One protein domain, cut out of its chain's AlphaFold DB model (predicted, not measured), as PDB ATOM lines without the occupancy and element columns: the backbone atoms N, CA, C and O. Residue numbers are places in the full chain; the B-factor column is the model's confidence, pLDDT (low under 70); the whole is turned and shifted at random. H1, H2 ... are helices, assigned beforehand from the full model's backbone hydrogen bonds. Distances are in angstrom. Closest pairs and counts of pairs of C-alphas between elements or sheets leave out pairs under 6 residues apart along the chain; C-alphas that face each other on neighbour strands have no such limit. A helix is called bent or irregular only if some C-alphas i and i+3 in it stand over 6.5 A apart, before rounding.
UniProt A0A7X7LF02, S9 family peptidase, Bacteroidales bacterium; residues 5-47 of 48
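What this domain is: This is residues 5 to 47 of the 48 residues of the protein "S9 family peptidase" of Bacteroidales bacterium (UniProt A0A7X7LF02). One long helix, H1, makes most of the length; from its far end the link, residues 30 to 37, folds back to a short helix, H2, set crosswise beside the first half of H1. Residues 5 to 11 extend past the start of H1. The printed part has 43 residues, with two named helices and no named strand; its class is all helix. It is only just compact, close to loose, with a radius of gyration of the C-alphas of 10.8 A, and elongated, spanning 31 by 20 by 14 A.

How they stand to each other: H1, residues 12 to 29, touches H2, residues 38 to 46, with its residues 15 to 19 alone. The closest C-alphas, of Lys 15 and Ile 38, are 6.7 A apart. Their lines are about perpendicular, at 89 degrees. In H2 every O i to N i+4 pair is within hydrogen-bond range; in H1, 12 of 14 are.

Where its parts are: H1 runs 25.0 A from C-alpha 12 at (155.662, 125.931, 131.418). It is neither bent nor irregular, but only just: C-alphas 24 and 27 are 6.1 A apart. H2 measures 12.1 A and ends at C-alpha 46 at (161.225, 112.882, 129.008).

The domain as a whole: The C-alphas farthest apart, of Ser 5 and Pro 32, are 32.3 A apart. The printed part has no cut, and its link from H1 to H2 is short. Mean pLDDT of the printed part is 88.7; residues 5, 6 and 47 are under 70.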
ATOM      1  N   SER A   5     153.222 126.899 117.593       62.56
ATOM      2  CA  SER A   5     153.386 127.354 118.981       62.56
ATOM      3  C   SER A   5     152.367 126.726 119.936       62.56
ATOM      4  O   SER A   5     152.645 126.649 121.129       62.56
ATOM      5  N   PHE A   6     151.209 126.286 119.432       64.69
ATOM      6  CA  PHE A   6     150.192 125.592 120.223       64.69
ATOM      7  C   PHE A   6     150.530 124.106 120.400       64.69
ATOM      8  O   PHE A   6     150.353 123.562 121.487       64.69
ATOM      9  N   ASP A   7     151.123 123.481 119.377       74.38
ATOM     10  CA  ASP A   7     151.590 122.084 119.430       74.38
ATOM     11  C   ASP A   7     152.782 121.880 120.391       74.38
ATOM     12  O   ASP A   7     153.164 120.755 120.729       74.38
ATOM     13  N   ARG A   8     153.391 122.976 120.861       79.94
ATOM     14  CA  ARG A   8     154.553 122.977 121.757       79.94
ATOM     15  C   ARG A   8     154.152 122.615 123.187       79.94
ATOM     16  O   ARG A   8     153.616 123.422 123.944       79.94
ATOM     17  N   MET A   9     154.494 121.393 123.590       82.31
ATOM     18  CA  MET A   9     154.271 120.870 124.947       82.31
ATOM     19  C   MET A   9     155.413 121.160 125.938       82.31
ATOM     20  O   MET A   9     155.351 120.737 127.095       82.31
ATOM     21  N   ASP A  10     156.474 121.831 125.498       85.19
ATOM     22  CA  ASP A  10     157.684 122.123 126.276       85.19
ATOM     23  C   ASP A  10     157.555 123.371 127.163       85.19
ATOM     24  O   ASP A  10     158.285 123.501 128.150       85.19
ATOM     25  N   THR A  11     156.599 124.260 126.878       89.31
ATOM     26  CA  THR A  11     156.393 125.489 127.659       89.31
ATOM     27  C   THR A  11     155.860 125.198 129.066       89.31
ATOM     28  O   THR A  11     155.124 124.233 129.291       89.31
ATOM     29  N   ARG A  12     156.183 126.064 130.042       90.12
ATOM     30  CA  ARG A  12     155.662 125.931 131.418       90.12
ATOM     31  C   ARG A  12     154.133 125.925 131.441       90.12
ATOM     32  O   ARG A  12     153.534 125.082 132.101       90.12
ATOM     33  N   HIS A  13     153.517 126.807 130.657       91.06
ATOM     34  CA  HIS A  13     152.066 126.897 130.549       91.06
ATOM     35  C   HIS A  13     151.438 125.602 130.008       91.06
ATOM     36  O   HIS A  13     150.469 125.101 130.575       91.06
ATOM     37  N   ALA A  14     152.022 124.999 128.967       90.94
ATOM     38  CA  ALA A  14     151.544 123.721 128.445       90.94
ATOM     39  C   ALA A  14     151.651 122.596 129.489       90.94
ATOM     40  O   ALA A  14     150.730 121.791 129.636       90.94
ATOM     41  N   LYS A  15     152.741 122.560 130.268       91.81
ATOM     42  CA  LYS A  15     152.922 121.591 131.364       91.81
ATOM     43  C   LYS A  15     151.884 121.771 132.478       91.81
ATOM     44  O   LYS A  15     151.312 120.784 132.939       91.81
ATOM     45  N   GLU A  16     151.589 123.008 132.874       93.81
ATOM     46  CA  GLU A  16     150.534 123.324 133.852       93.81
ATOM     47  C   GLU A  16     149.151 122.868 133.360       93.81
ATOM     48  O   GLU A  16     148.398 122.237 134.106       93.81
ATOM     49  N   THR A  17     148.826 123.123 132.092       94.62
ATOM     50  CA  THR A  17     147.569 122.676 131.471       94.62
ATOM     51  C   THR A  17     147.470 121.151 131.436       94.62
ATOM     52  O   THR A  17     146.449 120.595 131.844       94.62
ATOM     53  N   ARG A  18     148.544 120.447 131.056       92.94
ATOM     54  CA  ARG A  18     148.600 118.975 131.112       92.94
ATOM     55  C   ARG A  18     148.353 118.454 132.528       92.94
ATOM     56  O   ARG A  18     147.563 117.530 132.699       92.94
ATOM     57  N   MET A  19     148.959 119.068 133.545       94.75
ATOM     58  CA  MET A  19     148.742 118.685 134.945       94.75
ATOM     59  C   MET A  19     147.267 118.815 135.360       94.75
ATOM     60  O   MET A  19     146.738 117.927 136.029       94.75
ATOM     61  N   LYS A  20     146.574 119.878 134.927       95.19
ATOM     62  CA  LYS A  20     145.129 120.054 135.174       95.19
ATOM     63  C   LYS A  20     144.294 118.953 134.517       95.19
ATOM     64  O   LYS A  20     143.392 118.422 135.157       95.19
ATOM     65  N   ILE A  21     144.622 118.575 133.280       94.94
ATOM     66  CA  ILE A  21     143.945 117.480 132.567       94.94
ATOM     67  C   ILE A  21     144.146 116.153 133.312       94.94
ATOM     68  O   ILE A  21     143.172 115.454 133.583       94.94
ATOM     69  N   TYR A  22     145.374 115.827 133.726       94.38
ATOM     70  CA  TYR A  22     145.631 114.604 134.496       94.38
ATOM     71  C   TYR A  22     144.876 114.582 135.833       94.38
ATOM     72  O   TYR A  22     144.278 113.564 136.167       94.38
ATOM     73  N   ARG A  23     144.820 115.708 136.559       94.06
ATOM     74  CA  ARG A  23     144.035 115.856 137.805       94.06
ATOM     75  C   ARG A  23     142.527 115.701 137.599       94.06
ATOM     76  O   ARG A  23     141.803 115.335 138.523       94.06
ATOM     77  N   PHE A  24     142.027 116.022 136.414       95.06
ATOM     78  CA  PHE A  24     140.631 115.780 136.071       95.06
ATOM     79  C   PHE A  24     140.388 114.289 135.801       95.06
ATOM     80  O   PHE A  24     139.488 113.691 136.392       95.06
ATOM     81  N   LEU A  25     141.237 113.673 134.973       95.31
ATOM     82  CA  LEU A  25     141.114 112.272 134.565       95.31
ATOM     83  C   LEU A  25     141.383 111.281 135.703       95.31
ATOM     84  O   LEU A  25     140.759 110.223 135.744       95.31
ATOM     85  N   GLU A  26     142.261 111.605 136.658       94.81
ATOM     86  CA  GLU A  26     142.603 110.700 137.769       94.81
ATOM     87  C   GLU A  26     141.393 110.326 138.635       94.81
ATOM     88  O   GLU A  26     141.394 109.264 139.255       94.81
ATOM     89  N   LYS A  27     140.361 111.182 138.660       92.06
ATOM     90  CA  LYS A  27     139.104 110.938 139.378       92.06
ATOM     91  C   LYS A  27     138.285 109.817 138.742       92.06
ATOM     92  O   LYS A  27     137.560 109.135 139.450       92.06
ATOM     93  N   GLN A  28     138.399 109.656 137.424       96.56
ATOM     94  CA  GLN A  28     137.632 108.680 136.647       96.56
ATOM     95  C   GLN A  28     138.433 107.403 136.383       96.56
ATOM     96  O   GLN A  28     137.875 106.314 136.373       96.56
ATOM     97  N   LEU A  29     139.746 107.528 136.178       93.44
ATOM     98  CA  LEU A  29     140.593 106.420 135.725       93.44
ATOM     99  C   LEU A  29     141.358 105.712 136.850       93.44
ATOM    100  O   LEU A  29     141.983 104.692 136.587       93.44
ATOM    101  N   ASN A  30     141.350 106.259 138.073       92.25
ATOM    102  CA  ASN A  30     142.082 105.752 139.241       92.25
ATOM    103  C   ASN A  30     143.476 105.165 138.903       92.25
ATOM    104  O   ASN A  30     143.731 103.979 139.136       92.25
ATOM    105  N   PRO A  31     144.384 105.959 138.306       91.81
ATOM    106  CA  PRO A  31     145.653 105.437 137.825       91.81
ATOM    107  C   PRO A  31     146.521 104.937 138.993       91.81
ATOM    108  O   PRO A  31     146.547 105.575 140.052       91.81
ATOM    109  N   PRO A  32     147.311 103.861 138.802       92.00
ATOM    110  CA  PRO A  32     148.162 103.296 139.853       92.00
ATOM    111  C   PRO A  32     149.269 104.258 140.308       92.00
ATOM    112  O   PRO A  32     149.816 104.114 141.400       92.00
ATOM    113  N   ARG A  33     149.614 105.253 139.479       89.00
ATOM    114  CA  ARG A  33     150.550 106.331 139.811       89.00
ATOM    115  C   ARG A  33     149.950 107.674 139.412       89.00
ATOM    116  O   ARG A  33     149.642 107.894 138.244       89.00
ATOM    117  N   LYS A  34     149.806 108.565 140.392       91.94
ATOM    118  CA  LYS A  34     149.329 109.942 140.209       91.94
ATOM    119  C   LYS A  34     150.512 110.902 140.174       91.94
ATOM    120  O   LYS A  34     151.486 110.708 140.901       91.94
ATOM    121  N   PHE A  35     150.403 111.954 139.372       93.88
ATOM    122  CA  PHE A  35     151.378 113.040 139.372       93.88
ATOM    123  C   PHE A  35     151.128 113.955 140.571       93.88
ATOM    124  O   PHE A  35     150.002 114.411 140.785       93.88
ATOM    125  N   LYS A  36     152.170 114.254 141.353       91.75
ATOM    126  CA  LYS A  36     152.075 115.188 142.486       91.75
ATOM    127  C   LYS A  36     152.581 116.576 142.104       91.75
ATOM    128  O   LYS A  36     152.067 117.566 142.621       91.75
ATOM    129  N   SER A  37     153.508 116.647 141.152       93.12
ATOM    130  CA  SER A  37     154.155 117.876 140.694       93.12
ATOM    131  C   SER A  37     154.345 117.922 139.170       93.12
ATOM    132  O   SER A  37     154.215 116.912 138.476       93.12
ATOM    133  N   ILE A  38     154.677 119.110 138.651       91.00
ATOM    134  CA  ILE A  38     155.097 119.288 137.250       91.00
ATOM    135  C   ILE A  38     156.405 118.530 136.973       91.00
ATOM    136  O   ILE A  38     156.572 117.991 135.880       91.00
ATOM    137  N   ASP A  39     157.293 118.428 137.961       90.19
ATOM    138  CA  ASP A  39     158.527 117.647 137.862       90.19
ATOM    139  C   ASP A  39     158.247 116.160 137.630       90.19
ATOM    140  O   ASP A  39     158.891 115.543 136.785       90.19
ATOM    141  N   ASP A  40     157.246 115.585 138.305       91.62
ATOM    142  CA  ASP A  40     156.846 114.190 138.075       91.62
ATOM    143  C   ASP A  40     156.347 113.986 136.641       91.62
ATOM    144  O   ASP A  40     156.680 112.995 135.987       91.62
ATOM    145  N   LEU A  41     155.564 114.949 136.142       90.12
ATOM    146  CA  LEU A  41     155.074 114.956 134.767       90.12
ATOM    147  C   LEU A  41     156.234 115.062 133.762       90.12
ATOM    148  O   LEU A  41     156.222 114.392 132.728       90.12
ATOM    149  N   GLN A  42     157.246 115.876 134.064       88.88
ATOM    150  CA  GLN A  42     158.428 116.047 133.223       88.88
ATOM    151  C   GLN A  42     159.299 114.785 133.199       88.88
ATOM    152  O   GLN A  42     159.652 114.324 132.113       88.88
ATOM    153  N   LYS A  43     159.572 114.187 134.363       89.38
ATOM    154  CA  LYS A  43     160.316 112.921 134.487       89.38
ATOM    155  C   LYS A  43     159.636 111.795 133.711       89.38
ATOM    156  O   LYS A  43     160.288 111.074 132.961       89.38
ATOM    157  N   ALA A  44     158.312 111.681 133.829       88.12
ATOM    158  CA  ALA A  44     157.548 110.662 133.111       88.12
ATOM    159  C   ALA A  44     157.525 110.874 131.588       88.12
ATOM    160  O   ALA A  44     157.498 109.899 130.842       88.12
ATOM    161  N   GLY A  45     157.527 112.130 131.125       83.06
ATOM    162  CA  GLY A  45     157.472 112.463 129.701       83.06
ATOM    163  C   GLY A  45     158.814 112.392 128.972       83.06
ATOM    164  O   GLY A  45     158.824 112.093 127.782       83.06
ATOM    165  N   TYR A  46     159.927 112.666 129.659       77.94
ATOM    166  CA  TYR A  46     161.225 112.882 129.008       77.94
ATOM    167  C   TYR A  46     162.363 111.960 129.486       77.94
ATOM    168  O   TYR A  46     163.437 112.030 128.904       77.94
ATOM    169  N   ARG A  47     162.143 111.051 130.454       63.47
ATOM    170  CA  ARG A  47     163.112 110.011 130.894       63.47
ATOM    171  C   ARG A  47     164.516 110.512 131.317       63.47
ATOM    172  O   ARG A  47     165.452 109.714 131.301       63.47
TER     173      ARG A  47